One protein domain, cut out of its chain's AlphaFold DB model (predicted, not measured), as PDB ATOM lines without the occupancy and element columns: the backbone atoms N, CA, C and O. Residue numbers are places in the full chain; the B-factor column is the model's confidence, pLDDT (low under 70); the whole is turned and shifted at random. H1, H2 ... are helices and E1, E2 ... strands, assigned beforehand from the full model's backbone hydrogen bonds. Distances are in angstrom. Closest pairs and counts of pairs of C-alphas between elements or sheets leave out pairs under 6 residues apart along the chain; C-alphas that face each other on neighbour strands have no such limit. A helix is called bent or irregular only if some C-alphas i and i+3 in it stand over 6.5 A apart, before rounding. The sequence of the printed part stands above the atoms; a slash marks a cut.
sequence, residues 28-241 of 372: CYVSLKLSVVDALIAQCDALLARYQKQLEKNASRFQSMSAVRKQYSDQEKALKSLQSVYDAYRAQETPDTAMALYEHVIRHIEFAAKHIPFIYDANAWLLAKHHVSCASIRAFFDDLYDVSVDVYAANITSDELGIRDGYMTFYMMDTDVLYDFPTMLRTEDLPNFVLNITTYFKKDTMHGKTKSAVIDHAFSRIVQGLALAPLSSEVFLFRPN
ATOM      1  N   CYS A  28     152.579 178.787 116.770       85.44
ATOM      2  CA  CYS A  28     152.834 179.384 115.474       85.44
ATOM      3  C   CYS A  28     153.270 180.832 115.674       85.44
ATOM      4  O   CYS A  28     152.587 181.609 116.343       85.44
ATOM      5  N   TYR A  29     154.386 181.205 115.067       90.56
ATOM      6  CA  TYR A  29     154.797 182.593 114.954       90.56
ATOM      7  C   TYR A  29     154.061 183.255 113.796       90.56
ATOM      8  O   TYR A  29     153.988 182.692 112.701       90.56
ATOM      9  N   VAL A  30     153.542 184.455 114.037       93.38
ATOM     10  CA  VAL A  30     152.865 185.279 113.038       93.38
ATOM     11  C   VAL A  30     153.609 186.597 112.899       93.38
ATOM     12  O   VAL A  30     153.836 187.283 113.893       93.38
ATOM     13  N   SER A  31     153.941 186.960 111.661       95.25
ATOM     14  CA  SER A  31     154.433 188.282 111.288       95.25
ATOM     15  C   SER A  31     153.387 189.001 110.442       95.25
ATOM     16  O   SER A  31     153.019 188.570 109.344       95.25
ATOM     17  N   LEU A  32     152.886 190.102 110.988       95.12
ATOM     18  CA  LEU A  32     151.827 190.930 110.433       95.12
ATOM     19  C   LEU A  32     152.414 192.278 110.017       95.12
ATOM     20  O   LEU A  32     152.901 193.030 110.856       95.12
ATOM     21  N   LYS A  33     152.327 192.641 108.736       94.81
ATOM     22  CA  LYS A  33     152.702 193.995 108.292       94.81
ATOM     23  C   LYS A  33     151.807 195.034 108.967       94.81
ATOM     24  O   LYS A  33     150.589 194.896 108.938       94.81
ATOM     25  N   LEU A  34     152.368 196.125 109.483       93.12
ATOM     26  CA  LEU A  34     151.581 197.191 110.120       93.12
ATOM     27  C   LEU A  34     150.603 197.879 109.158       93.12
ATOM     28  O   LEU A  34     149.599 198.427 109.601       93.12
ATOM     29  N   SER A  35     150.845 197.817 107.846       91.88
ATOM     30  CA  SER A  35     149.896 198.293 106.829       91.88
ATOM     31  C   SER A  35     148.585 197.498 106.804       91.88
ATOM     32  O   SER A  35     147.588 197.973 106.278       91.88
ATOM     33  N   VAL A  36     148.568 196.281 107.358       93.56
ATOM     34  CA  VAL A  36     147.368 195.436 107.448       93.56
ATOM     35  C   VAL A  36     146.404 195.939 108.530       93.56
ATOM     36  O   VAL A  36     145.221 195.610 108.495       93.56
ATOM     37  N   VAL A  37     146.852 196.791 109.460       94.75
ATOM     38  CA  VAL A  37     145.994 197.328 110.532       94.75
ATOM     39  C   VAL A  37     144.789 198.095 109.973       94.75
ATOM     40  O   VAL A  37     143.699 197.983 110.531       94.75
ATOM     41  N   ASP A  38     144.933 198.783 108.836       94.56
ATOM     42  CA  ASP A  38     143.807 199.439 108.153       94.56
ATOM     43  C   ASP A  38     142.716 198.426 107.736       94.56
ATOM     44  O   ASP A  38     141.523 198.696 107.897       94.56
ATOM     45  N   ALA A  39     143.099 197.227 107.279       94.00
ATOM     46  CA  ALA A  39     142.157 196.160 106.929       94.00
ATOM     47  C   ALA A  39     141.445 195.586 108.169       94.00
ATOM     48  O   ALA A  39     140.236 195.350 108.133       94.00
ATOM     49  N   LEU A  40     142.154 195.433 109.295       93.81
ATOM     50  CA  LEU A  40     141.541 195.035 110.572       93.81
ATOM     51  C   LEU A  40     140.499 196.064 111.022       93.81
ATOM     52  O   LEU A  40     139.387 195.700 111.411       93.81
ATOM     53  N   ILE A  41     140.837 197.355 110.941       95.06
ATOM     54  CA  ILE A  41     139.918 198.436 111.304       95.06
ATOM     55  C   ILE A  41     138.673 198.417 110.409       95.06
ATOM     56  O   ILE A  41     137.559 198.520 110.927       95.06
ATOM     57  N   ALA A  42     138.845 198.225 109.098       94.31
ATOM     58  CA  ALA A  42     137.740 198.162 108.143       94.31
ATOM     59  C   ALA A  42     136.738 197.032 108.451       94.31
ATOM     60  O   ALA A  42     135.548 197.172 108.165       94.31
ATOM     61  N   GLN A  43     137.183 195.937 109.077       91.06
ATOM     62  CA  GLN A  43     136.313 194.816 109.439       91.06
ATOM     63  C   GLN A  43     135.568 194.998 110.773       91.06
ATOM     64  O   GLN A  43     134.607 194.268 111.023       91.06
ATOM     65  N   CYS A  44     135.936 195.971 111.622       91.56
ATOM     66  CA  CYS A  44     135.387 196.137 112.979       91.56
ATOM     67  C   CYS A  44     133.849 196.097 113.048       91.56
ATOM     68  O   CYS A  44     133.288 195.355 113.857       91.56
ATOM     69  N   ASP A  45     133.158 196.866 112.201       90.69
ATOM     70  CA  ASP A  45     131.691 196.931 112.220       90.69
ATOM     71  C   ASP A  45     131.049 195.607 111.773       90.69
ATOM     72  O   ASP A  45     130.041 195.177 112.340       90.69
ATOM     73  N   ALA A  46     131.660 194.911 110.808       89.00
ATOM     74  CA  ALA A  46     131.204 193.595 110.373       89.00
ATOM     75  C   ALA A  46     131.362 192.549 111.491       89.00
ATOM     76  O   ALA A  46     130.454 191.732 111.697       89.00
ATOM     77  N   LEU A  47     132.464 192.597 112.252       88.25
ATOM     78  CA  LEU A  47     132.676 191.712 113.402       88.25
ATOM     79  C   LEU A  47     131.654 191.978 114.512       88.25
ATOM     80  O   LEU A  47     131.038 191.041 115.024       88.25
ATOM     81  N   LEU A  48     131.424 193.250 114.845       90.56
ATOM     82  CA  LEU A  48     130.453 193.651 115.864       90.56
ATOM     83  C   LEU A  48     129.027 193.238 115.492       90.56
ATOM     84  O   LEU A  48     128.314 192.679 116.326       90.56
ATOM     85  N   ALA A  49     128.623 193.419 114.233       88.75
ATOM     86  CA  ALA A  49     127.308 192.992 113.757       88.75
ATOM     87  C   ALA A  49     127.108 191.470 113.875       88.75
ATOM     88  O   ALA A  49     126.019 191.002 114.223       88.75
ATOM     89  N   ARG A  50     128.152 190.672 113.608       84.75
ATOM     90  CA  ARG A  50     128.119 189.212 113.804       84.75
ATOM     91  C   ARG A  50     128.016 188.850 115.285       84.75
ATOM     92  O   ARG A  50     127.172 188.030 115.650       84.75
ATOM     93  N   TYR A  51     128.815 189.494 116.132       86.31
ATOM     94  CA  TYR A  51     128.796 189.277 117.575       86.31
ATOM     95  C   TYR A  51     127.436 189.615 118.196       86.31
ATOM     96  O   TYR A  51     126.912 188.841 118.995       86.31
ATOM     97  N   GLN A  52     126.802 190.708 117.764       86.12
ATOM     98  CA  GLN A  52     125.452 191.063 118.203       86.12
ATOM     99  C   GLN A  52     124.441 189.951 117.890       86.12
ATOM    100  O   GLN A  52     123.699 189.525 118.775       86.12
ATOM    101  N   LYS A  53     124.452 189.419 116.661       83.38
ATOM    102  CA  LYS A  53     123.580 188.296 116.273       83.38
ATOM    103  C   LYS A  53     123.840 187.046 117.117       83.38
ATOM    104  O   LYS A  53     122.900 186.333 117.467       83.38
ATOM    105  N   GLN A  54     125.103 186.766 117.448       79.88
ATOM    106  CA  GLN A  54     125.471 185.640 118.310       79.88
ATOM    107  C   GLN A  54     124.925 185.820 119.733       79.88
ATOM    108  O   GLN A  54     124.347 184.886 120.289       79.88
ATOM    109  N   LEU A  55     125.077 187.015 120.304       80.44
ATOM    110  CA  LEU A  55     124.549 187.357 121.620       80.44
ATOM    111  C   LEU A  55     123.022 187.220 121.682       80.44
ATOM    112  O   LEU A  55     122.497 186.622 122.618       80.44
ATOM    113  N   GLU A  56     122.313 187.715 120.668       79.88
ATOM    114  CA  GLU A  56     120.854 187.597 120.563       79.88
ATOM    115  C   GLU A  56     120.398 186.134 120.449       79.88
ATOM    116  O   GLU A  56     119.407 185.747 121.067       79.88
ATOM    117  N   LYS A  57     121.143 185.294 119.716       75.94
ATOM    118  CA  LYS A  57     120.859 183.856 119.580       75.94
ATOM    119  C   LYS A  57     121.117 183.071 120.871       75.94
ATOM    120  O   LYS A  57     120.390 182.123 121.162       75.94
ATOM    121  N   ASN A  58     122.150 183.445 121.624       70.19
ATOM    122  CA  ASN A  58     122.559 182.763 122.855       70.19
ATOM    123  C   ASN A  58     121.822 183.268 124.105       70.19
ATOM    124  O   ASN A  58     121.947 182.652 125.166       70.19
ATOM    125  N   ALA A  59     121.054 184.356 123.992       70.00
ATOM    126  CA  ALA A  59     120.256 184.898 125.080       70.00
ATOM    127  C   ALA A  59     119.238 183.853 125.570       70.00
ATOM    128  O   ALA A  59     118.241 183.552 124.910       70.00
ATOM    129  N   SER A  60     119.486 183.272 126.747       63.31
ATOM    130  CA  SER A  60     118.539 182.337 127.360       63.31
ATOM    131  C   SER A  60     117.304 183.082 127.882       63.31
ATOM    132  O   SER A  60     117.374 184.271 128.196       63.31
ATOM    133  N   ARG A  61     116.184 182.370 128.094       56.53
ATOM    134  CA  ARG A  61     114.969 182.915 128.747       56.53
ATOM    135  C   ARG A  61     115.226 183.560 130.125       56.53
ATOM    136  O   ARG A  61     114.344 184.247 130.628       56.53
ATOM    137  N   PHE A  62     116.398 183.338 130.725       55.59
ATOM    138  CA  PHE A  62     116.778 183.823 132.053       55.59
ATOM    139  C   PHE A  62     117.885 184.895 132.040       55.59
ATOM    140  O   PHE A  62     118.231 185.412 133.101       55.59
ATOM    141  N   GLN A  63     118.454 185.252 130.881       65.06
ATOM    142  CA  GLN A  63     119.409 186.363 130.775       65.06
ATOM    143  C   GLN A  63     118.674 187.688 130.546       65.06
ATOM    144  O   GLN A  63     117.787 187.792 129.702       65.06
ATOM    145  N   SER A  64     119.041 188.731 131.297       74.62
ATOM    146  CA  SER A  64     118.435 190.050 131.110       74.62
ATOM    147  C   SER A  64     118.949 190.698 129.820       74.62
ATOM    148  O   SER A  64     120.154 190.759 129.576       74.62
ATOM    149  N   MET A  65     118.047 191.265 129.012       77.75
ATOM    150  CA  MET A  65     118.416 192.026 127.805       77.75
ATOM    151  C   MET A  65     119.379 193.186 128.104       77.75
ATOM    152  O   MET A  65     120.161 193.592 127.250       77.75
ATOM    153  N   SER A  66     119.344 193.711 129.332       80.12
ATOM    154  CA  SER A  66     120.289 194.720 129.819       80.12
ATOM    155  C   SER A  66     121.723 194.178 129.913       80.12
ATOM    156  O   SER A  66     122.659 194.851 129.483       80.12
ATOM    157  N   ALA A  67     121.907 192.944 130.398       80.75
ATOM    158  CA  ALA A  67     123.223 192.307 130.463       80.75
ATOM    159  C   ALA A  67     123.804 192.058 129.063       80.75
ATOM    160  O   ALA A  67     124.972 192.360 128.829       80.75
ATOM    161  N   VAL A  68     122.973 191.601 128.121       81.31
ATOM    162  CA  VAL A  68     123.375 191.383 126.721       81.31
ATOM    163  C   VAL A  68     123.815 192.693 126.053       81.31
ATOM    164  O   VAL A  68     124.877 192.760 125.439       81.31
ATOM    165  N   ARG A  69     123.045 193.776 126.234       84.31
ATOM    166  CA  ARG A  69     123.406 195.110 125.718       84.31
ATOM    167  C   ARG A  69     124.709 195.634 126.313       84.31
ATOM    168  O   ARG A  69     125.495 196.255 125.603       84.31
ATOM    169  N   LYS A  70     124.939 195.389 127.605       86.94
ATOM    170  CA  LYS A  70     126.182 195.780 128.268       86.94
ATOM    171  C   LYS A  70     127.383 195.032 127.686       86.94
ATOM    172  O   LYS A  70     128.357 195.682 127.331       86.94
ATOM    173  N   GLN A  71     127.284 193.710 127.518       84.31
ATOM    174  CA  GLN A  71     128.340 192.901 126.892       84.31
ATOM    175  C   GLN A  71     128.700 193.415 125.494       84.31
ATOM    176  O   GLN A  71     129.876 193.607 125.198       84.31
ATOM    177  N   TYR A  72     127.695 193.705 124.663       89.12
ATOM    178  CA  TYR A  72     127.919 194.303 123.348       89.12
ATOM    179  C   TYR A  72     128.628 195.664 123.439       89.12
ATOM    180  O   TYR A  72     129.644 195.871 122.782       89.12
ATOM    181  N   SER A  73     128.130 196.577 124.281       90.38
ATOM    182  CA  SER A  73     128.687 197.932 124.410       90.38
ATOM    183  C   SER A  73     130.136 197.937 124.902       90.38
ATOM    184  O   SER A  73     130.938 198.754 124.446       90.38
ATOM    185  N   ASP A  74     130.487 197.029 125.816       88.00
ATOM    186  CA  ASP A  74     131.852 196.901 126.325       88.00
ATOM    187  C   ASP A  74     132.814 196.439 125.207       88.00
ATOM    188  O   ASP A  74     133.899 197.008 125.062       88.00
ATOM    189  N   GLN A  75     132.395 195.490 124.358       88.50
ATOM    190  CA  GLN A  75     133.190 195.030 123.206       88.50
ATOM    191  C   GLN A  75     133.269 196.066 122.080       88.50
ATOM    192  O   GLN A  75     134.331 196.264 121.492       88.50
ATOM    193  N   GLU A  76     132.180 196.786 121.812       92.38
ATOM    194  CA  GLU A  76     132.154 197.869 120.826       92.38
ATOM    195  C   GLU A  76     133.174 198.961 121.160       92.38
ATOM    196  O   GLU A  76     133.962 199.358 120.298       92.38
ATOM    197  N   LYS A  77     133.211 199.411 122.420       90.31
ATOM    198  CA  LYS A  77     134.200 200.398 122.879       90.31
ATOM    199  C   LYS A  77     135.627 199.883 122.724       90.31
ATOM    200  O   LYS A  77     136.506 200.638 122.311       90.31
ATOM    201  N   ALA A  78     135.857 198.613 123.053       86.69
ATOM    202  CA  ALA A  78     137.175 198.005 122.953       86.69
ATOM    203  C   ALA A  78     137.664 197.939 121.496       86.69
ATOM    204  O   ALA A  78     138.778 198.384 121.224       86.69
ATOM    205  N   LEU A  79     136.842 197.458 120.559       89.25
ATOM    206  CA  LEU A  79     137.236 197.294 119.154       89.25
ATOM    207  C   LEU A  79     137.350 198.627 118.404       89.25
ATOM    208  O   LEU A  79     138.334 198.845 117.701       89.25
ATOM    209  N   LYS A  80     136.402 199.557 118.592       91.44
ATOM    210  CA  LYS A  80     136.396 200.837 117.855       91.44
ATOM    211  C   LYS A  80     137.541 201.777 118.229       91.44
ATOM    212  O   LYS A  80     137.871 202.678 117.464       91.44
ATOM    213  N   SER A  81     138.180 201.560 119.376       93.19
ATOM    214  CA  SER A  81     139.354 202.338 119.784       93.19
ATOM    215  C   SER A  81     140.603 202.085 118.921       93.19
ATOM    216  O   SER A  81     141.500 202.928 118.914       93.19
ATOM    217  N   LEU A  82     140.660 200.981 118.154       94.69
ATOM    218  CA  LEU A  82     141.829 200.608 117.346       94.69
ATOM    219  C   LEU A  82     142.252 201.707 116.357       94.69
ATOM    220  O   LEU A  82     143.440 201.992 116.263       94.69
ATOM    221  N   GLN A  83     141.299 202.381 115.697       95.19
ATOM    222  CA  GLN A  83     141.592 203.489 114.774       95.19
ATOM    223  C   GLN A  83     142.370 204.612 115.472       95.19
ATOM    224  O   GLN A  83     143.459 204.972 115.041       95.19
ATOM    225  N   SER A  84     141.853 205.113 116.600       95.50
ATOM    226  CA  SER A  84     142.510 206.194 117.350       95.50
ATOM    227  C   SER A  84     143.903 205.817 117.861       95.50
ATOM    228  O   SER A  84     144.791 206.664 117.907       95.50
ATOM    229  N   VAL A  85     144.104 204.548 118.228       95.44
ATOM    230  CA  VAL A  85     145.404 204.046 118.689       95.44
ATOM    231  C   VAL A  85     146.386 203.934 117.522       95.44
ATOM    232  O   VAL A  85     147.547 204.314 117.662       95.44
ATOM    233  N   TYR A  86     145.925 203.465 116.362       95.94
ATOM    234  CA  TYR A  86     146.748 203.391 115.159       95.94
ATOM    235  C   TYR A  86     147.150 204.781 114.653       95.94
ATOM    236  O   TYR A  86     148.312 205.003 114.322       95.94
ATOM    237  N   ASP A  87     146.232 205.747 114.689       95.75
ATOM    238  CA  ASP A  87     146.529 207.142 114.353       95.75
ATOM    239  C   ASP A  87     147.562 207.755 115.304       95.75
ATOM    240  O   ASP A  87     148.480 208.438 114.852       95.75
ATOM    241  N   ALA A  88     147.465 207.469 116.607       94.75
ATOM    242  CA  ALA A  88     148.444 207.927 117.591       94.75
ATOM    243  C   ALA A  88     149.840 207.333 117.344       94.75
ATOM    244  O   ALA A  88     150.828 208.062 117.413       94.75
ATOM    245  N   TYR A  89     149.923 206.041 117.010       93.38
ATOM    246  CA  TYR A  89     151.184 205.395 116.639       93.38
ATOM    247  C   TYR A  89     151.795 206.010 115.374       93.38
ATOM    248  O   TYR A  89     152.963 206.388 115.395       93.38
ATOM    249  N   ARG A  90     151.001 206.205 114.310       93.12
ATOM    250  CA  ARG A  90     151.469 206.846 113.065       93.12
ATOM    251  C   ARG A  90     151.917 208.293 113.267       93.12
ATOM    252  O   ARG A  90     152.798 208.767 112.557       93.12
ATOM    253  N   ALA A  91     151.295 209.010 114.202       93.69
ATOM    254  CA  ALA A  91     151.670 210.381 114.521       93.69
ATOM    255  C   ALA A  91     152.992 210.456 115.299       93.69
ATOM    256  O   ALA A  91     153.756 211.404 115.110       93.69
ATOM    257  N   GLN A  92     153.254 209.490 116.187       89.81
ATOM    258  CA  GLN A  92     154.452 209.488 117.015       89.81
ATOM    259  C   GLN A  92     154.859 208.069 117.433       89.81
ATOM    260  O   GLN A  92     154.401 207.564 118.455       89.81
ATOM    261  N   GLU A  93     155.795 207.468 116.699       88.00
ATOM    262  CA  GLU A  93     156.308 206.122 116.975       88.00
ATOM    263  C   GLU A  93     157.167 206.093 118.250       88.00
ATOM    264  O   GLU A  93     158.379 206.301 118.255       88.00
ATOM    265  N   THR A  94     156.503 205.854 119.375       83.81
ATOM    266  CA  THR A  94     157.102 205.731 120.711       83.81
ATOM    267  C   THR A  94     156.786 204.363 121.301       83.81
ATOM    268  O   THR A  94     155.770 203.770 120.928       83.81
ATOM    269  N   PRO A  95     157.562 203.870 122.285       79.19
ATOM    270  CA  PRO A  95     157.237 202.624 122.987       79.19
ATOM    271  C   PRO A  95     155.802 202.572 123.511       79.19
ATOM    272  O   PRO A  95     155.145 201.545 123.398       79.19
ATOM    273  N   ASP A  96     155.296 203.681 124.054       81.38
ATOM    274  CA  ASP A  96     153.943 203.741 124.605       81.38
ATOM    275  C   ASP A  96     152.874 203.561 123.525       81.38
ATOM    276  O   ASP A  96     151.948 202.766 123.688       81.38
ATOM    277  N   THR A  97     153.028 204.254 122.397       87.94
ATOM    278  CA  THR A  97     152.108 204.105 121.261       87.94
ATOM    279  C   THR A  97     152.226 202.739 120.582       87.94
ATOM    280  O   THR A  97     151.205 202.165 120.215       87.94
ATOM    281  N   ALA A  98     153.435 202.177 120.474       88.25
ATOM    282  CA  ALA A  98     153.683 200.846 119.925       88.25
ATOM    283  C   ALA A  98     153.045 199.757 120.797       88.25
ATOM    284  O   ALA A  98     152.350 198.877 120.297       88.25
ATOM    285  N   MET A  99     153.207 199.857 122.117       83.88
ATOM    286  CA  MET A  99     152.612 198.931 123.078       83.88
ATOM    287  C   MET A  99     151.081 199.023 123.078       83.88
ATOM    288  O   MET A  99     150.405 197.995 123.111       83.88
ATOM    289  N   ALA A 100     150.527 200.238 123.005       88.44
ATOM    290  CA  ALA A 100     149.087 200.437 122.871       88.44
ATOM    291  C   ALA A 100     148.559 199.832 121.560       88.44
ATOM    292  O   ALA A 100     147.555 199.120 121.576       88.44
ATOM    293  N   LEU A 101     149.251 200.059 120.439       93.56
ATOM    294  CA  LEU A 101     148.884 199.472 119.152       93.56
ATOM    295  C   LEU A 101     148.921 197.945 119.207       93.56
ATOM    296  O   LEU A 101     147.935 197.308 118.838       93.56
ATOM    297  N   TYR A 102     150.005 197.368 119.724       91.75
ATOM    298  CA  TYR A 102     150.134 195.927 119.917       91.75
ATOM    299  C   TYR A 102     148.971 195.373 120.740       91.75
ATOM    300  O   TYR A 102     148.265 194.475 120.292       91.75
ATOM    301  N   GLU A 103     148.694 195.939 121.915       88.38
ATOM    302  CA  GLU A 103     147.609 195.463 122.772       88.38
ATOM    303  C   GLU A 103     146.245 195.481 122.064       88.38
ATOM    304  O   GLU A 103     145.466 194.533 122.196       88.38
ATOM    305  N   HIS A 104     145.946 196.549 121.320       92.94
ATOM    306  CA  HIS A 104     144.661 196.706 120.643       92.94
ATOM    307  C   HIS A 104     144.527 195.806 119.409       92.94
ATOM    308  O   HIS A 104     143.450 195.248 119.198       92.94
ATOM    309  N   VAL A 105     145.600 195.605 118.636       94.38
ATOM    310  CA  VAL A 105     145.613 194.656 117.509       94.38
ATOM    311  C   VAL A 105     145.442 193.225 118.012       94.38
ATOM    312  O   VAL A 105     144.561 192.514 117.532       94.38
ATOM    313  N   ILE A 106     146.199 192.819 119.036       90.56
ATOM    314  CA  ILE A 106     146.081 191.476 119.615       90.56
ATOM    315  C   ILE A 106     144.678 191.247 120.182       90.56
ATOM    316  O   ILE A 106     144.083 190.201 119.940       90.56
ATOM    317  N   ARG A 107     144.097 192.237 120.873       87.31
ATOM    318  CA  ARG A 107     142.711 192.156 121.362       87.31
ATOM    319  C   ARG A 107     141.703 191.994 120.222       87.31
ATOM    320  O   ARG A 107     140.739 191.249 120.380       87.31
ATOM    321  N   HIS A 108     141.906 192.684 119.102       91.38
ATOM    322  CA  HIS A 108     141.045 192.563 117.927       91.38
ATOM    323  C   HIS A 108     141.124 191.156 117.314       91.38
ATOM    324  O   HIS A 108     140.088 190.537 117.074       91.38
ATOM    325  N   ILE A 109     142.336 190.633 117.104       90.12
ATOM    326  CA  ILE A 109     142.561 189.286 116.553       90.12
ATOM    327  C   ILE A 109     141.975 188.222 117.485       90.12
ATOM    328  O   ILE A 109     141.264 187.326 117.039       90.12
ATOM    329  N   GLU A 110     142.211 188.351 118.789       83.88
ATOM    330  CA  GLU A 110     141.678 187.452 119.813       83.88
ATOM    331  C   GLU A 110     140.140 187.451 119.829       83.88
ATOM    332  O   GLU A 110     139.509 186.396 119.893       83.88
ATOM    333  N   PHE A 111     139.517 188.630 119.717       85.12
ATOM    334  CA  PHE A 111     138.065 188.751 119.591       85.12
ATOM    335  C   PHE A 111     137.550 188.034 118.338       85.12
ATOM    336  O   PHE A 111     136.580 187.275 118.411       85.12
ATOM    337  N   ALA A 112     138.202 188.250 117.196       85.75
ATOM    338  CA  ALA A 112     137.840 187.606 115.943       85.75
ATOM    339  C   ALA A 112     137.960 186.077 116.028       85.75
ATOM    340  O   ALA A 112     137.010 185.376 115.684       85.75
ATOM    341  N   ALA A 113     139.067 185.563 116.572       80.00
ATOM    342  CA  ALA A 113     139.291 184.134 116.773       80.00
ATOM    343  C   ALA A 113     138.222 183.492 117.682       80.00
ATOM    344  O   ALA A 113     137.708 182.415 117.380       80.00
ATOM    345  N   LYS A 114     137.819 184.176 118.763       76.88
ATOM    346  CA  LYS A 114     136.795 183.690 119.709       76.88
ATOM    347  C   LYS A 114     135.370 183.731 119.161       76.88
ATOM    348  O   LYS A 114     134.554 182.867 119.496       76.88
ATOM    349  N   HIS A 115     135.038 184.746 118.368       75.19
ATOM    350  CA  HIS A 115     133.649 185.062 118.022       75.19
ATOM    351  C   HIS A 115     133.297 184.860 116.545       75.19
ATOM    352  O   HIS A 115     132.121 184.943 116.186       75.19
ATOM    353  N   ILE A 116     134.270 184.536 115.690       69.00
ATOM    354  CA  ILE A 116     134.057 184.328 114.250       69.00
ATOM    355  C   ILE A 116     134.567 182.939 113.827       69.00
ATOM    356  O   ILE A 116     135.484 182.823 113.021       69.00
ATOM    357  N   PRO A 117     133.959 181.848 114.325       54.75
ATOM    358  CA  PRO A 117     134.442 180.486 114.083       54.75
ATOM    359  C   PRO A 117     134.084 179.927 112.686       54.75
ATOM    360  O   PRO A 117     133.925 178.720 112.535       54.75
ATOM    361  N   PHE A 118     133.862 180.771 111.672       49.59
ATOM    362  CA  PHE A 118     133.025 180.425 110.515       49.59
ATOM    363  C   PHE A 118     133.646 180.763 109.158       49.59
ATOM    364  O   PHE A 118     133.078 181.605 108.473       49.59
ATOM    365  N   ILE A 119     134.729 180.083 108.746       47.62
ATOM    366  CA  ILE A 119     135.010 179.837 107.307       47.62
ATOM    367  C   ILE A 119     135.429 178.366 107.000       47.62
ATOM    368  O   ILE A 119     135.136 177.898 105.906       47.62
ATOM    369  N   TYR A 120     135.889 177.544 107.966       42.91
ATOM    370  CA  TYR A 120     136.142 176.095 107.745       42.91
ATOM    371  C   TYR A 120     135.731 175.185 108.917       42.91
ATOM    372  O   TYR A 120     136.549 174.857 109.767       42.91
ATOM    373  N   ASP A 121     134.474 174.734 108.920       38.59
ATOM    374  CA  ASP A 121     133.892 173.782 109.883       38.59
ATOM    375  C   ASP A 121     133.930 174.234 111.357       38.59
ATOM    376  O   ASP A 121     134.946 174.260 112.053       38.59
ATOM    377  N   ALA A 122     132.748 174.610 111.839       36.97
ATOM    378  CA  ALA A 122     132.511 175.210 113.140       36.97
ATOM    379  C   ALA A 122     133.277 174.492 114.271       36.97
ATOM    380  O   ALA A 122     132.999 173.328 114.570       36.97
ATOM    381  N   ASN A 123     134.160 175.241 114.945       44.41
ATOM    382  CA  ASN A 123     134.909 174.901 116.165       44.41
ATOM    383  C   ASN A 123     136.348 174.340 116.045       44.41
ATOM    384  O   ASN A 123     136.840 173.799 117.034       44.41
ATOM    385  N   ALA A 124     137.054 174.481 114.922       44.41
ATOM    386  CA  ALA A 124     138.417 173.939 114.770       44.41
ATOM    387  C   ALA A 124     139.382 174.269 115.936       44.41
ATOM    388  O   ALA A 124     139.939 173.347 116.524       44.41
ATOM    389  N   TRP A 125     139.488 175.542 116.337       50.31
ATOM    390  CA  TRP A 125     140.347 175.971 117.458       50.31
ATOM    391  C   TRP A 125     139.677 175.826 118.838       50.31
ATOM    392  O   TRP A 125     140.320 175.920 119.872       50.31
ATOM    393  N   LEU A 126     138.358 175.612 118.872       49.88
ATOM    394  CA  LEU A 126     137.544 175.607 120.095       49.88
ATOM    395  C   LEU A 126     137.262 174.205 120.647       49.88
ATOM    396  O   LEU A 126     136.911 174.068 121.816       49.88
ATOM    397  N   LEU A 127     137.327 173.175 119.799       44.50
ATOM    398  CA  LEU A 127     136.912 171.808 120.129       44.50
ATOM    399  C   LEU A 127     138.050 170.780 120.067       44.50
ATOM    400  O   LEU A 127     137.751 169.589 119.980       44.50
ATOM    401  N   ALA A 128     139.320 171.200 120.117       47.41
ATOM    402  CA  ALA A 128     140.479 170.294 120.179       47.41
ATOM    403  C   ALA A 128     140.501 169.213 119.067       47.41
ATOM    404  O   ALA A 128     141.067 168.133 119.230       47.41
ATOM    405  N   LYS A 129     139.817 169.459 117.938       41.94
ATOM    406  CA  LYS A 129     139.690 168.504 116.821       41.94
ATOM    407  C   LYS A 129     140.644 168.802 115.673       41.94
ATOM    408  O   LYS A 129     140.944 167.900 114.892       41.94
ATOM    409  N   HIS A 130     141.109 170.043 115.567       47.94
ATOM    410  CA  HIS A 130     141.998 170.487 114.507       47.94
ATOM    411  C   HIS A 130     143.058 171.394 115.122       47.94
ATOM    412  O   HIS A 130     142.802 172.573 115.338       47.94
ATOM    413  N   HIS A 131     144.232 170.822 115.398       58.12
ATOM    414  CA  HIS A 131     145.406 171.554 115.866       58.12
ATOM    415  C   HIS A 131     145.573 172.888 115.120       58.12
ATOM    416  O   HIS A 131     145.525 172.920 113.882       58.12
ATOM    417  N   VAL A 132     145.799 173.978 115.862       68.38
ATOM    418  CA  VAL A 132     146.162 175.278 115.278       68.38
ATOM    419  C   VAL A 132     147.465 175.110 114.498       68.38
ATOM    420  O   VAL A 132     148.538 174.913 115.061       68.38
ATOM    421  N   SER A 133     147.363 175.161 113.174       77.44
ATOM    422  CA  SER A 133     148.489 175.024 112.248       77.44
ATOM    423  C   SER A 133     148.746 176.325 111.500       77.44
ATOM    424  O   SER A 133     147.838 177.151 111.340       77.44
ATOM    425  N   CYS A 134     149.947 176.473 110.934       85.31
ATOM    426  CA  CYS A 134     150.278 177.626 110.097       85.31
ATOM    427  C   CYS A 134     149.269 177.829 108.954       85.31
ATOM    428  O   CYS A 134     148.938 178.963 108.620       85.31
ATOM    429  N   ALA A 135     148.751 176.743 108.368       84.00
ATOM    430  CA  ALA A 135     147.740 176.806 107.314       84.00
ATOM    431  C   ALA A 135     146.411 177.383 107.825       84.00
ATOM    432  O   ALA A 135     145.838 178.253 107.177       84.00
ATOM    433  N   SER A 136     145.960 176.950 109.007       80.81
ATOM    434  CA  SER A 136     144.718 177.455 109.605       80.81
ATOM    435  C   SER A 136     144.795 178.942 109.966       80.81
ATOM    436  O   SER A 136     143.824 179.665 109.773       80.81
ATOM    437  N   ILE A 137     145.958 179.419 110.422       85.25
ATOM    438  CA  ILE A 137     146.163 180.840 110.732       85.25
ATOM    439  C   ILE A 137     146.185 181.673 109.450       85.25
ATOM    440  O   ILE A 137     145.549 182.719 109.399       85.25
ATOM    441  N   ARG A 138     146.874 181.213 108.398       88.81
ATOM    442  CA  ARG A 138     146.868 181.920 107.106       88.81
ATOM    443  C   ARG A 138     145.457 182.048 106.547       88.81
ATOM    444  O   ARG A 138     145.073 183.148 106.182       88.81
ATOM    445  N   ALA A 139     144.688 180.958 106.558       84.56
ATOM    446  CA  ALA A 139     143.287 180.969 106.141       84.56
ATOM    447  C   ALA A 139     142.449 181.949 106.977       84.56
ATOM    448  O   ALA A 139     141.690 182.732 106.425       84.56
ATOM    449  N   PHE A 140     142.647 181.983 108.299       85.62
ATOM    450  CA  PHE A 140     141.967 182.946 109.166       85.62
ATOM    451  C   PHE A 140     142.198 184.404 108.731       85.62
ATOM    452  O   PHE A 140     141.240 185.173 108.688       85.62
ATOM    453  N   PHE A 141     143.434 184.790 108.397       89.50
ATOM    454  CA  PHE A 141     143.719 186.159 107.953       89.50
ATOM    455  C   PHE A 141     143.235 186.441 106.527       89.50
ATOM    456  O   PHE A 141     142.652 187.500 106.291       89.50
ATOM    457  N   ASP A 142     143.436 185.492 105.615       88.69
ATOM    458  CA  ASP A 142     143.016 185.594 104.217       88.69
ATOM    459  C   ASP A 142     141.494 185.730 104.122       88.69
ATOM    460  O   ASP A 142     140.977 186.717 103.608       88.69
ATOM    461  N   ASP A 143     140.747 184.819 104.739       84.56
ATOM    462  CA  ASP A 143     139.301 184.793 104.572       84.56
ATOM    463  C   ASP A 143     138.574 185.910 105.345       84.56
ATOM    464  O   ASP A 143     137.484 186.341 104.951       84.56
ATOM    465  N   LEU A 144     139.118 186.341 106.492       85.88
ATOM    466  CA  LEU A 144     138.460 187.337 107.341       85.88
ATOM    467  C   LEU A 144     138.821 188.772 106.961       85.88
ATOM    468  O   LEU A 144     137.962 189.654 107.031       85.88
ATOM    469  N   TYR A 145     140.082 189.007 106.608       88.81
ATOM    470  CA  TYR A 145     140.612 190.347 106.388       88.81
ATOM    471  C   TYR A 145     141.050 190.594 104.942       88.81
ATOM    472  O   TYR A 145     141.324 191.750 104.629       88.81
ATOM    473  N   ASP A 146     141.078 189.570 104.077       90.06
ATOM    474  CA  ASP A 146     141.621 189.639 102.709       90.06
ATOM    475  C   ASP A 146     143.102 190.056 102.710       90.06
ATOM    476  O   ASP A 146     143.545 190.934 101.965       90.06
ATOM    477  N   VAL A 147     143.878 189.481 103.642       91.25
ATOM    478  CA  VAL A 147     145.298 189.812 103.831       91.25
ATOM    479  C   VAL A 147     146.179 188.581 104.004       91.25
ATOM    480  O   VAL A 147     145.885 187.662 104.764       91.25
ATOM    481  N   SER A 148     147.345 188.626 103.361       90.19
ATOM    482  CA  SER A 148     148.397 187.626 103.542       90.19
ATOM    483  C   SER A 148     149.281 187.976 104.738       90.19
ATOM    484  O   SER A 148     149.784 189.097 104.848       90.19
ATOM    485  N   VAL A 149     149.541 186.978 105.582       92.62
ATOM    486  CA  VAL A 149     150.468 187.049 106.721       92.62
ATOM    487  C   VAL A 149     151.550 185.983 106.611       92.62
ATOM    488  O   VAL A 149     151.310 184.887 106.092       92.62
ATOM    489  N   ASP A 150     152.734 186.281 107.138       93.81
ATOM    490  CA  ASP A 150     153.804 185.293 107.227       93.81
ATOM    491  C   ASP A 150     153.622 184.491 108.518       93.81
ATOM    492  O   ASP A 150     153.543 185.048 109.612       93.81
ATOM    493  N   VAL A 151     153.522 183.168 108.389       91.81
ATOM    494  CA  VAL A 151     153.289 182.257 109.521       91.81
ATOM    495  C   VAL A 151     154.266 181.103 109.447       91.81
ATOM    496  O   VAL A 151     154.414 180.503 108.380       91.81
ATOM    497  N   TYR A 152     154.899 180.760 110.561       90.31
ATOM    498  CA  TYR A 152     155.821 179.629 110.655       90.31
ATOM    499  C   TYR A 152     155.749 178.963 112.033       90.31
ATOM    500  O   TYR A 152     155.128 179.487 112.956       90.31
ATOM    501  N   ALA A 153     156.328 177.767 112.158       85.69
ATOM    502  CA  ALA A 153     156.458 177.100 113.450       85.69
ATOM    503  C   ALA A 153     157.404 177.913 114.339       85.69
ATOM    504  O   ALA A 153     158.480 178.292 113.877       85.69
ATOM    505  N   ALA A 154     156.995 178.198 115.575       81.69
ATOM    506  CA  ALA A 154     157.783 179.037 116.464       81.69
ATOM    507  C   ALA A 154     159.165 178.431 116.738       81.69
ATOM    508  O   ALA A 154     159.313 177.222 116.918       81.69
ATOM    509  N   ASN A 155     160.168 179.294 116.823       80.38
ATOM    510  CA  ASN A 155     161.509 178.957 117.248       80.38
ATOM    511  C   ASN A 155     161.891 179.807 118.459       80.38
ATOM    512  O   ASN A 155     162.293 180.969 118.371       80.38
ATOM    513  N   ILE A 156     161.877 179.149 119.611       70.38
ATOM    514  CA  ILE A 156     162.158 179.745 120.914       70.38
ATOM    515  C   ILE A 156     163.616 180.182 121.146       70.38
ATOM    516  O   ILE A 156     164.013 180.453 122.276       70.38
ATOM    517  N   THR A 157     164.449 180.224 120.109       70.12
ATOM    518  CA  THR A 157     165.806 180.787 120.178       70.12
ATOM    519  C   THR A 157     166.029 181.962 119.238       70.12
ATOM    520  O   THR A 157     166.978 182.717 119.447       70.12
ATOM    521  N   SER A 158     165.184 182.129 118.221       76.31
ATOM    522  CA  SER A 158     165.356 183.154 117.186       76.31
ATOM    523  C   SER A 158     164.201 184.136 117.090       76.31
ATOM    524  O   SER A 158     164.380 185.209 116.528       76.31
ATOM    525  N   ASP A 159     163.026 183.767 117.588       84.69
ATOM    526  CA  ASP A 159     161.820 184.548 117.363       84.69
ATOM    527  C   ASP A 159     161.822 185.855 118.153       84.69
ATOM    528  O   ASP A 159     162.234 185.920 119.313       84.69
ATOM    529  N   GLU A 160     161.304 186.900 117.518       86.12
ATOM    530  CA  GLU A 160     161.190 188.237 118.088       86.12
ATOM    531  C   GLU A 160     159.717 188.642 118.123       86.12
ATOM    532  O   GLU A 160     159.028 188.561 117.109       86.12
ATOM    533  N   LEU A 161     159.229 189.066 119.281       86.94
ATOM    534  CA  LEU A 161     157.845 189.415 119.576       86.94
ATOM    535  C   LEU A 161     157.746 190.906 119.881       86.94
ATOM    536  O   LEU A 161     158.466 191.414 120.742       86.94
ATOM    537  N   GLY A 162     156.823 191.602 119.233       88.50
ATOM    538  CA  GLY A 162     156.639 193.035 119.427       88.50
ATOM    539  C   GLY A 162     156.403 193.751 118.113       88.50
ATOM    540  O   GLY A 162     155.674 193.250 117.257       88.50
ATOM    541  N   ILE A 163     156.972 194.944 117.973       88.94
ATOM    542  CA  ILE A 163     156.899 195.726 116.740       88.94
ATOM    543  C   ILE A 163     158.314 196.077 116.301       88.94
ATOM    544  O   ILE A 163     159.058 196.671 117.081       88.94
ATOM    545  N   ARG A 164     158.638 195.737 115.052       85.81
ATOM    546  CA  ARG A 164     159.927 196.008 114.416       85.81
ATOM    547  C   ARG A 164     159.786 196.229 112.918       85.81
ATOM    548  O   ARG A 164     159.051 195.492 112.269       85.81
ATOM    549  N   ASP A 165     160.527 197.186 112.360       85.25
ATOM    550  CA  ASP A 165     160.700 197.364 110.903       85.25
ATOM    551  C   ASP A 165     159.377 197.395 110.099       85.25
ATOM    552  O   ASP A 165     159.295 196.915 108.967       85.25
ATOM    553  N   GLY A 166     158.303 197.939 110.679       88.56
ATOM    554  CA  GLY A 166     156.984 197.974 110.035       88.56
ATOM    555  C   GLY A 166     156.181 196.670 110.129       88.56
ATOM    556  O   GLY A 166     155.163 196.529 109.446       88.56
ATOM    557  N   TYR A 167     156.594 195.739 110.984       92.38
ATOM    558  CA  TYR A 167     155.909 194.486 111.286       92.38
ATOM    559  C   TYR A 167     155.546 194.398 112.766       92.38
ATOM    560  O   TYR A 167     156.255 194.894 113.637       92.38
ATOM    561  N   MET A 168     154.429 193.734 113.042       93.62
ATOM    562  CA  MET A 168     154.011 193.290 114.361       93.62
ATOM    563  C   MET A 168     154.088 191.769 114.419       93.62
ATOM    564  O   MET A 168     153.559 191.088 113.542       93.62
ATOM    565  N   THR A 169     154.709 191.242 115.463       93.19
ATOM    566  CA  THR A 169     155.006 189.819 115.582       93.19
ATOM    567  C   THR A 169     154.517 189.257 116.908       93.19
ATOM    568  O   THR A 169     154.704 189.860 117.966       93.19
ATOM    569  N   PHE A 170     153.850 188.107 116.861       90.44
ATOM    570  CA  PHE A 170     153.219 187.486 118.028       90.44
ATOM    571  C   PHE A 170     153.051 185.977 117.836       90.44
ATOM    572  O   PHE A 170     153.118 185.464 116.719       90.44
ATOM    573  N   TYR A 171     152.793 185.260 118.933       87.00
ATOM    574  CA  TYR A 171     152.465 183.836 118.876       87.00
ATOM    575  C   TYR A 171     150.961 183.591 118.855       87.00
ATOM    576  O   TYR A 171     150.215 184.225 119.604       87.00
ATOM    577  N   MET A 172     150.556 182.603 118.061       84.12
ATOM    578  CA  MET A 172     149.237 181.978 118.100       84.12
ATOM    579  C   MET A 172     149.352 180.485 118.412       84.12
ATOM    580  O   MET A 172     150.325 179.851 118.010       84.12
ATOM    581  N   MET A 173     148.382 179.909 119.117       75.25
ATOM    582  CA  MET A 173     148.422 178.500 119.534       75.25
ATOM    583  C   MET A 173     147.038 177.914 119.792       75.25
ATOM    584  O   MET A 173     146.051 178.647 119.892       75.25
ATOM    585  N   ASP A 174     146.994 176.588 119.921       66.81
ATOM    586  CA  ASP A 174     145.814 175.875 120.400       66.81
ATOM    587  C   ASP A 174     145.690 175.985 121.929       66.81
ATOM    588  O   ASP A 174     146.647 176.211 122.669       66.81
ATOM    589  N   THR A 175     144.458 175.863 122.387       56.53
ATOM    590  CA  THR A 175     144.019 176.035 123.766       56.53
ATOM    591  C   THR A 175     144.391 174.867 124.673       56.53
ATOM    592  O   THR A 175     144.376 175.028 125.886       56.53
ATOM    593  N   ASP A 176     144.723 173.701 124.124       55.00
ATOM    594  CA  ASP A 176     145.114 172.499 124.865       55.00
ATOM    595  C   ASP A 176     146.608 172.485 125.223       55.00
ATOM    596  O   ASP A 176     146.957 172.088 126.330       55.00
ATOM    597  N   VAL A 177     147.460 173.033 124.352       54.41
ATOM    598  CA  VAL A 177     148.928 173.159 124.494       54.41
ATOM    599  C   VAL A 177     149.373 173.754 125.838       54.41
ATOM    600  O   VAL A 177     150.464 173.485 126.350       54.41
ATOM    601  N   LEU A 178     148.532 174.621 126.397       50.91
ATOM    602  CA  LEU A 178     148.834 175.446 127.559       50.91
ATOM    603  C   LEU A 178     148.146 174.986 128.853       50.91
ATOM    604  O   LEU A 178     148.526 175.440 129.939       50.91
ATOM    605  N   TYR A 179     147.134 174.121 128.767       52.47
ATOM    606  CA  TYR A 179     146.227 173.841 129.877       52.47
ATOM    607  C   TYR A 179     146.176 172.338 130.167       52.47
ATOM    608  O   TYR A 179     145.307 171.634 129.671       52.47
ATOM    609  N   ASP A 180     146.994 171.879 131.119       49.16
ATOM    610  CA  ASP A 180     146.851 170.563 131.781       49.16
ATOM    611  C   ASP A 180     145.545 170.448 132.627       49.16
ATOM    612  O   ASP A 180     145.468 169.666 133.577       49.16
ATOM    613  N   PHE A 181     144.520 171.277 132.386       40.28
ATOM    614  CA  PHE A 181     143.300 171.319 133.193       40.28
ATOM    615  C   PHE A 181     142.076 170.835 132.404       40.28
ATOM    616  O   PHE A 181     141.741 171.432 131.378       40.28
ATOM    617  N   PRO A 182     141.301 169.862 132.927       37.28
ATOM    618  CA  PRO A 182     139.982 169.549 132.392       37.28
ATOM    619  C   PRO A 182     139.052 170.728 132.693       37.28
ATOM    620  O   PRO A 182     138.574 170.905 133.815       37.28
ATOM    621  N   THR A 183     138.835 171.600 131.716       41.06
ATOM    622  CA  THR A 183     138.156 172.875 131.942       41.06
ATOM    623  C   THR A 183     136.697 172.835 131.487       41.06
ATOM    624  O   THR A 183     136.383 172.747 130.307       41.06
ATOM    625  N   MET A 184     135.773 172.975 132.444       36.75
ATOM    626  CA  MET A 184     134.367 173.337 132.197       36.75
ATOM    627  C   MET A 184     134.231 174.856 131.959       36.75
ATOM    628  O   MET A 184     133.489 175.539 132.670       36.75
ATOM    629  N   LEU A 185     135.005 175.423 131.029       39.41
ATOM    630  CA  LEU A 185     134.994 176.865 130.759       39.41
ATOM    631  C   LEU A 185     133.910 177.217 129.725       39.41
ATOM    632  O   LEU A 185     133.637 176.465 128.791       39.41
ATOM    633  N   ARG A 186     133.242 178.360 129.919       41.72
ATOM    634  CA  ARG A 186     132.299 178.935 128.941       41.72
ATOM    635  C   ARG A 186     133.072 179.537 127.762       41.72
ATOM    636  O   ARG A 186     134.251 179.818 127.890       41.72
ATOM    637  N   THR A 187     132.405 179.832 126.645       45.44
ATOM    638  CA  THR A 187     133.032 180.439 125.447       45.44
ATOM    639  C   THR A 187     133.718 181.789 125.740       45.44
ATOM    640  O   THR A 187     134.733 182.137 125.157       45.44
ATOM    641  N   GLU A 188     133.189 182.555 126.694       46.75
ATOM    642  CA  GLU A 188     133.796 183.800 127.197       46.75
ATOM    643  C   GLU A 188     135.009 183.572 128.123       46.75
ATOM    644  O   GLU A 188     135.773 184.496 128.382       46.75
ATOM    645  N   ASP A 189     135.180 182.340 128.603       47.78
ATOM    646  CA  ASP A 189     136.241 181.888 129.501       47.78
ATOM    647  C   ASP A 189     137.286 181.014 128.771       47.78
ATOM    648  O   ASP A 189     138.147 180.424 129.420       47.78
ATOM    649  N   LEU A 190     137.200 180.889 127.441       51.22
ATOM    650  CA  LEU A 190     138.136 180.090 126.653       51.22
ATOM    651  C   LEU A 190     139.555 180.669 126.699       51.22
ATOM    652  O   LEU A 190     139.703 181.898 126.761       51.22
ATOM    653  N   PRO A 191     140.586 179.808 126.612       54.56
ATOM    654  CA  PRO A 191     141.976 180.241 126.537       54.56
ATOM    655  C   PRO A 191     142.231 181.289 125.463       54.56
ATOM    656  O   PRO A 191     141.489 181.378 124.482       54.56
ATOM    657  N   ASN A 192     143.273 182.099 125.657       64.69
ATOM    658  CA  ASN A 192     143.680 183.011 124.597       64.69
ATOM    659  C   ASN A 192     144.346 182.221 123.470       64.69
ATOM    660  O   ASN A 192     145.222 181.399 123.735       64.69
ATOM    661  N   PHE A 193     143.959 182.511 122.233       72.12
ATOM    662  CA  PHE A 193     144.602 181.966 121.035       72.12
ATOM    663  C   PHE A 193     145.876 182.721 120.690       72.12
ATOM    664  O   PHE A 193     146.713 182.203 119.958       72.12
ATOM    665  N   VAL A 194     146.010 183.946 121.203       76.94
ATOM    666  CA  VAL A 194     147.128 184.843 120.936       76.94
ATOM    667  C   VAL A 194     147.873 185.189 122.227       76.94
ATOM    668  O   VAL A 194     147.266 185.596 123.222       76.94
ATOM    669  N   LEU A 195     149.207 185.096 122.208       77.00
ATOM    670  CA  LEU A 195     150.044 185.604 123.298       77.00
ATOM    671  C   LEU A 195     150.087 187.140 123.262       77.00
ATOM    672  O   LEU A 195     150.745 187.752 122.415       77.00
ATOM    673  N   ASN A 196     149.451 187.780 124.242       76.94
ATOM    674  CA  ASN A 196     149.564 189.221 124.443       76.94
ATOM    675  C   ASN A 196     150.666 189.549 125.460       76.94
ATOM    676  O   ASN A 196     150.418 189.566 126.657       76.94
ATOM    677  N   ILE A 197     151.879 189.870 125.008       72.38
ATOM    678  CA  ILE A 197     152.989 190.179 125.928       72.38
ATOM    679  C   ILE A 197     152.727 191.406 126.825       72.38
ATOM    680  O   ILE A 197     153.232 191.476 127.942       72.38
ATOM    681  N   THR A 198     151.883 192.355 126.403       70.62
ATOM    682  CA  THR A 198     151.637 193.596 127.166       70.62
ATOM    683  C   THR A 198     150.851 193.385 128.454       70.62
ATOM    684  O   THR A 198     150.992 194.181 129.386       70.62
ATOM    685  N   THR A 199     150.054 192.315 128.550       68.38
ATOM    686  CA  THR A 199     149.298 192.009 129.772       68.38
ATOM    687  C   THR A 199     150.226 191.668 130.934       68.38
ATOM    688  O   THR A 199     149.860 191.896 132.080       68.38
ATOM    689  N   TYR A 200     151.449 191.219 130.642       60.19
ATOM    690  CA  TYR A 200     152.456 190.831 131.632       60.19
ATOM    691  C   TYR A 200     153.353 191.989 132.087       60.19
ATOM    692  O   TYR A 200     153.996 191.895 133.131       60.19
ATOM    693  N   PHE A 201     153.375 193.105 131.350       56.75
ATOM    694  CA  PHE A 201     154.147 194.301 131.713       56.75
ATOM    695  C   PHE A 201     153.346 195.331 132.512       56.75
ATOM    696  O   PHE A 201     153.915 196.226 133.143       56.75
ATOM    697  N   LYS A 202     152.013 195.231 132.506       54.75
ATOM    698  CA  LYS A 202     151.168 196.100 133.322       54.75
ATOM    699  C   LYS A 202     151.281 195.658 134.774       54.75
ATOM    700  O   LYS A 202     150.872 194.564 135.138       54.75
ATOM    701  N   LYS A 203     151.859 196.527 135.607       44.03
ATOM    702  CA  LYS A 203     151.970 196.342 137.057       44.03
ATOM    703  C   LYS A 203     150.566 196.106 137.613       44.03
ATOM    704  O   LYS A 203     149.776 197.046 137.686       44.03
ATOM    705  N   ASP A 204     150.256 194.859 137.943       41.03
ATOM    706  CA  ASP A 204     148.932 194.488 138.421       41.03
ATOM    707  C   ASP A 204     148.710 195.115 139.804       41.03
ATOM    708  O   ASP A 204     149.261 194.684 140.819       41.03
ATOM    709  N   THR A 205     147.983 196.230 139.834       38.28
ATOM    710  CA  THR A 205     147.615 196.940 141.064       38.28
ATOM    711  C   THR A 205     146.352 196.365 141.698       38.28
ATOM    712  O   THR A 205     145.978 196.794 142.788       38.28
ATOM    713  N   MET A 206     145.694 195.396 141.055       37.81
ATOM    714  CA  MET A 206     144.378 194.902 141.446       37.81
ATOM    715  C   MET A 206     144.442 193.402 141.730       37.81
ATOM    716  O   MET A 206     144.071 192.566 140.915       37.81
ATOM    717  N   HIS A 207     144.866 193.059 142.949       42.66
ATOM    718  CA  HIS A 207     144.673 191.719 143.491       42.66
ATOM    719  C   HIS A 207     143.218 191.257 143.331       42.66
ATOM    720  O   HIS A 207     142.296 191.842 143.899       42.66
ATOM    721  N   GLY A 208     143.046 190.139 142.628       42.66
ATOM    722  CA  GLY A 208     141.869 189.289 142.743       42.66
ATOM    723  C   GLY A 208     141.089 189.113 141.448       42.66
ATOM    724  O   GLY A 208     140.139 189.848 141.192       42.66
ATOM    725  N   LYS A 209     141.411 188.046 140.708       39.88
ATOM    726  CA  LYS A 209     140.436 187.127 140.094       39.88
ATOM    727  C   LYS A 209     141.150 185.880 139.566       39.88
ATOM    728  O   LYS A 209     141.966 185.939 138.659       39.88
ATOM    729  N   THR A 210     140.751 184.730 140.094       41.62
ATOM    730  CA  THR A 210     141.222 183.367 139.788       41.62
ATOM    731  C   THR A 210     141.192 182.979 138.301       41.62
ATOM    732  O   THR A 210     141.795 181.979 137.932       41.62
ATOM    733  N   LYS A 211     140.498 183.746 137.446       42.19
ATOM    734  CA  LYS A 211     140.358 183.492 136.004       42.19
ATOM    735  C   LYS A 211     141.510 184.049 135.159       42.19
ATOM    736  O   LYS A 211     141.869 183.404 134.184       42.19
ATOM    737  N   SER A 212     142.109 185.187 135.538       48.41
ATOM    738  CA  SER A 212     143.332 185.655 134.862       48.41
ATOM    739  C   SER A 212     144.506 184.769 135.264       48.41
ATOM    740  O   SER A 212     145.260 184.356 134.404       48.41
ATOM    741  N   ALA A 213     144.555 184.325 136.525       47.59
ATOM    742  CA  ALA A 213     145.651 183.525 137.065       47.59
ATOM    743  C   ALA A 213     145.986 182.248 136.268       47.59
ATOM    744  O   ALA A 213     147.150 181.881 136.217       47.59
ATOM    745  N   VAL A 214     145.011 181.565 135.650       45.06
ATOM    746  CA  VAL A 214     145.279 180.342 134.859       45.06
ATOM    747  C   VAL A 214     145.899 180.683 133.502       45.06
ATOM    748  O   VAL A 214     146.891 180.080 133.105       45.06
ATOM    749  N   ILE A 215     145.340 181.687 132.823       49.41
ATOM    750  CA  ILE A 215     145.849 182.218 131.552       49.41
ATOM    751  C   ILE A 215     147.235 182.840 131.774       49.41
ATOM    752  O   ILE A 215     148.192 182.529 131.070       49.41
ATOM    753  N   ASP A 216     147.362 183.640 132.829       50.72
ATOM    754  CA  ASP A 216     148.598 184.269 133.262       50.72
ATOM    755  C   ASP A 216     149.656 183.231 133.634       50.72
ATOM    756  O   ASP A 216     150.817 183.434 133.315       50.72
ATOM    757  N   HIS A 217     149.276 182.099 134.236       51.69
ATOM    758  CA  HIS A 217     150.201 181.010 134.555       51.69
ATOM    759  C   HIS A 217     150.694 180.265 133.305       51.69
ATOM    760  O   HIS A 217     151.849 179.842 133.264       51.69
ATOM    761  N   ALA A 218     149.848 180.043 132.302       50.75
ATOM    762  CA  ALA A 218     150.269 179.284 131.130       50.75
ATOM    763  C   ALA A 218     151.221 180.099 130.242       50.75
ATOM    764  O   ALA A 218     152.323 179.655 129.918       50.75
ATOM    765  N   PHE A 219     150.845 181.343 129.943       55.94
ATOM    766  CA  PHE A 219     151.696 182.258 129.190       55.94
ATOM    767  C   PHE A 219     152.901 182.743 129.991       55.94
ATOM    768  O   PHE A 219     153.935 183.000 129.379       55.94
ATOM    769  N   SER A 220     152.837 182.814 131.330       57.06
ATOM    770  CA  SER A 220     154.017 183.176 132.122       57.06
ATOM    771  C   SER A 220     155.182 182.229 131.887       57.06
ATOM    772  O   SER A 220     156.302 182.689 131.977       57.06
ATOM    773  N   ARG A 221     154.987 180.963 131.506       58.69
ATOM    774  CA  ARG A 221     156.119 180.061 131.218       58.69
ATOM    775  C   ARG A 221     156.873 180.441 129.944       58.69
ATOM    776  O   ARG A 221     158.092 180.331 129.902       58.69
ATOM    777  N   ILE A 222     156.153 180.920 128.930       61.31
ATOM    778  CA  ILE A 222     156.737 181.449 127.689       61.31
ATOM    779  C   ILE A 222     157.323 182.849 127.950       61.31
ATOM    780  O   ILE A 222     158.406 183.170 127.473       61.31
ATOM    781  N   VAL A 223     156.629 183.666 128.754       58.50
ATOM    782  CA  VAL A 223     156.963 185.073 129.032       58.50
ATOM    783  C   VAL A 223     158.086 185.248 130.063       58.50
ATOM    784  O   VAL A 223     158.888 186.162 129.922       58.50
ATOM    785  N   GLN A 224     158.199 184.373 131.068       57.00
ATOM    786  CA  GLN A 224     159.292 184.352 132.063       57.00
ATOM    787  C   GLN A 224     160.653 184.140 131.406       57.00
ATOM    788  O   GLN A 224     161.681 184.465 131.987       57.00
ATOM    789  N   GLY A 225     160.641 183.588 130.197       57.19
ATOM    790  CA  GLY A 225     161.802 183.438 129.360       57.19
ATOM    791  C   GLY A 225     162.028 184.571 128.373       57.19
ATOM    792  O   GLY A 225     162.880 184.386 127.529       57.19
ATOM    793  N   LEU A 226     161.288 185.682 128.379       63.72
ATOM    794  CA  LEU A 226     161.493 186.760 127.405       63.72
ATOM    795  C   LEU A 226     162.500 187.797 127.915       63.72
ATOM    796  O   LEU A 226     162.424 188.243 129.054       63.72
ATOM    797  N   ALA A 227     163.399 188.236 127.039       61.44
ATOM    798  CA  ALA A 227     164.298 189.368 127.247       61.44
ATOM    799  C   ALA A 227     164.167 190.361 126.088       61.44
ATOM    800  O   ALA A 227     163.766 189.988 124.989       61.44
ATOM    801  N   LEU A 228     164.524 191.624 126.310       64.50
ATOM    802  CA  LEU A 228     164.652 192.599 125.225       64.50
ATOM    803  C   LEU A 228     165.687 192.122 124.198       64.50
ATOM    804  O   LEU A 228     166.701 191.514 124.552       64.50
ATOM    805  N   ALA A 229     165.417 192.384 122.920       66.31
ATOM    806  CA  ALA A 229     166.333 192.028 121.848       66.31
ATOM    807  C   ALA A 229     167.601 192.910 121.929       66.31
ATOM    808  O   ALA A 229     167.513 194.126 121.758       66.31
ATOM    809  N   PRO A 230     168.798 192.332 122.155       53.44
ATOM    810  CA  PRO A 230     170.000 193.098 122.499       53.44
ATOM    811  C   PRO A 230     170.574 193.928 121.341       53.44
ATOM    812  O   PRO A 230     171.500 194.708 121.545       53.44
ATOM    813  N   LEU A 231     170.055 193.745 120.122       55.91
ATOM    814  CA  LEU A 231     170.541 194.392 118.902       55.91
ATOM    815  C   LEU A 231     169.609 195.496 118.379       55.91
ATOM    816  O   LEU A 231     169.973 196.170 117.418       55.91
ATOM    817  N   SER A 232     168.429 195.702 118.974       54.75
ATOM    818  CA  SER A 232     167.473 196.697 118.484       54.75
ATOM    819  C   SER A 232     167.537 197.980 119.312       54.75
ATOM    820  O   SER A 232     167.323 197.952 120.520       54.75
ATOM    821  N   SER A 233     167.702 199.129 118.653       53.75
ATOM    822  CA  SER A 233     167.352 200.447 119.218       53.75
ATOM    823  C   SER A 233     165.840 200.618 119.432       53.75
ATOM    824  O   SER A 233     165.367 201.705 119.761       53.75
ATOM    825  N   GLU A 234     165.067 199.565 119.172       59.03
ATOM    826  CA  GLU A 234     163.622 199.565 119.221       59.03
ATOM    827  C   GLU A 234     163.115 199.363 120.635       59.03
ATOM    828  O   GLU A 234     163.656 198.640 121.468       59.03
ATOM    829  N   VAL A 235     162.024 200.059 120.892       61.72
ATOM    830  CA  VAL A 235     161.593 200.386 122.240       61.72
ATOM    831  C   VAL A 235     160.536 199.383 122.745       61.72
ATOM    832  O   VAL A 235     160.138 199.436 123.911       61.72
ATOM    833  N   PHE A 236     160.107 198.451 121.876       75.25
ATOM    834  CA  PHE A 236     159.098 197.413 122.113       75.25
ATOM    835  C   PHE A 236     159.362 196.140 121.267       75.25
ATOM    836  O   PHE A 236     158.621 195.826 120.336       75.25
ATOM    837  N   LEU A 237     160.427 195.402 121.603       78.19
ATOM    838  CA  LEU A 237     160.789 194.133 120.960       78.19
ATOM    839  C   LEU A 237     161.414 193.162 121.973       78.19
ATOM    840  O   LEU A 237     162.347 193.513 122.696       78.19
ATOM    841  N   PHE A 238     160.912 191.931 122.013       75.44
ATOM    842  CA  PHE A 238     161.316 190.886 122.952       75.44
ATOM    843  C   PHE A 238     161.706 189.618 122.211       75.44
ATOM    844  O   PHE A 238     161.174 189.331 121.151       75.44
ATOM    845  N   ARG A 239     162.577 188.809 122.795       75.25
ATOM    846  CA  ARG A 239     162.930 187.480 122.299       75.25
ATOM    847  C   ARG A 239     162.931 186.479 123.446       75.25
ATOM    848  O   ARG A 239     163.257 186.857 124.574       75.25
ATOM    849  N   PRO A 240     162.629 185.204 123.197       74.94
ATOM    850  CA  PRO A 240     162.952 184.150 124.140       74.94
ATOM    851  C   PRO A 240     164.454 184.129 124.488       74.94
ATOM    852  O   PRO A 240     165.325 184.355 123.653       74.94
ATOM    853  N   ASN A 241     164.740 183.844 125.750       70.88
ATOM    854  CA  ASN A 241     166.011 183.995 126.446       70.88
ATOM    855  C   ASN A 241     166.329 182.725 127.268       70.88
ATOM    856  O   ASN A 241     166.385 182.768 128.501       70.88
TER     857      ASN A 241
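What this domain is: This is residues 28 to 241 of the 372 residues of an uncharacterized protein of Kurthia sp. 3B1D (UniProt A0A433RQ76). A strongly twisted sheet of six antiparallel strands is covered on one face by H1a, H3 and H4, while H1b and H2a form a helical hairpin that reaches away from the sheet and makes one end of the longest axis. The short H5 packs on H3, H6 only grazes the sheet, and residues 202 to 210, of which 210 belongs to H6, stick out. The printed part has 214 residues, with six named helices and six named strands in the order E1 H1 H2 H3 H4 E2 E3 E4 H5 H6 E5 E6; the sheet runs E2 E1 E4 E3 E6 E5. The class is mixed, helices and strands, and the whole is compact, with a radius of gyration of the C-alphas of 17.3 A and spans of 57 by 40 by 39 A.

Where its parts are: E1, residues 28 to 33, begins at C-alpha 28 (152.834, 179.384, 115.474). H1, residues 34 to 58, was assigned as one helix by its hydrogen bonds but is bent, C-alphas 42 and 45 being 7.4 A apart; its arms are H1a, 34 to 42, and H1b, 45 to 58, 19.9 A long. H2, residues 65 to 91, likewise assigned as one helix, is bent, with C-alphas 80 and 83 6.6 A apart; its arms are H2a, 65 to 80, 22.4 A, and H2b, 83 to 91. H3, residues 95 to 115, is 29.8 A long and ends at C-alpha 115 (133.649, 185.062, 118.022). Then come H4, 134 to 145, E2, 150 to 153, E3, 161 to 164, E4, 167 to 173, 19.5 A, H5, 198 to 201, H6, 210 to 223, 19.1 A, E5, 226 to 228, and E6, 237 to 240, ending at C-alpha 240 (162.952, 184.150, 124.140).

How they stand to each other: In the sheet, N 30 and O 170 of E1 and E4 are 2.9 A apart, within hydrogen-bond range, as are N 161 and O 238 of E3 and E6, 2.7 A. H1a, H3 and H4 with the sheet make two layers, helices on one face of a sheet. H3 is on it at a height of 10.0 A, over E4 and E3. H1b, H2a and H3 form an up and down bundle, each running against the one before; H2a touches H3 with residues 78 to 79 alone, closest C-alphas Leu 79 and His 108, 6.2 A. Every O i to N i+4 pair is within hydrogen-bond range in H1b, H2a, H2b, H3 and H4, against 3 of 5 in H1a and 6 of 10 in H6; H5 is too short for such a pair.

The domain as a whole: The C-alphas farthest apart, those of Arg 61 and Leu 231, are 57.6 A apart. The printed part has no cut, and its long links are H3 to H4 and E4 to H5. The pLDDT is under 70 in residues 60 to 63, 116 to 132, 174 to 192 and 199 to 235.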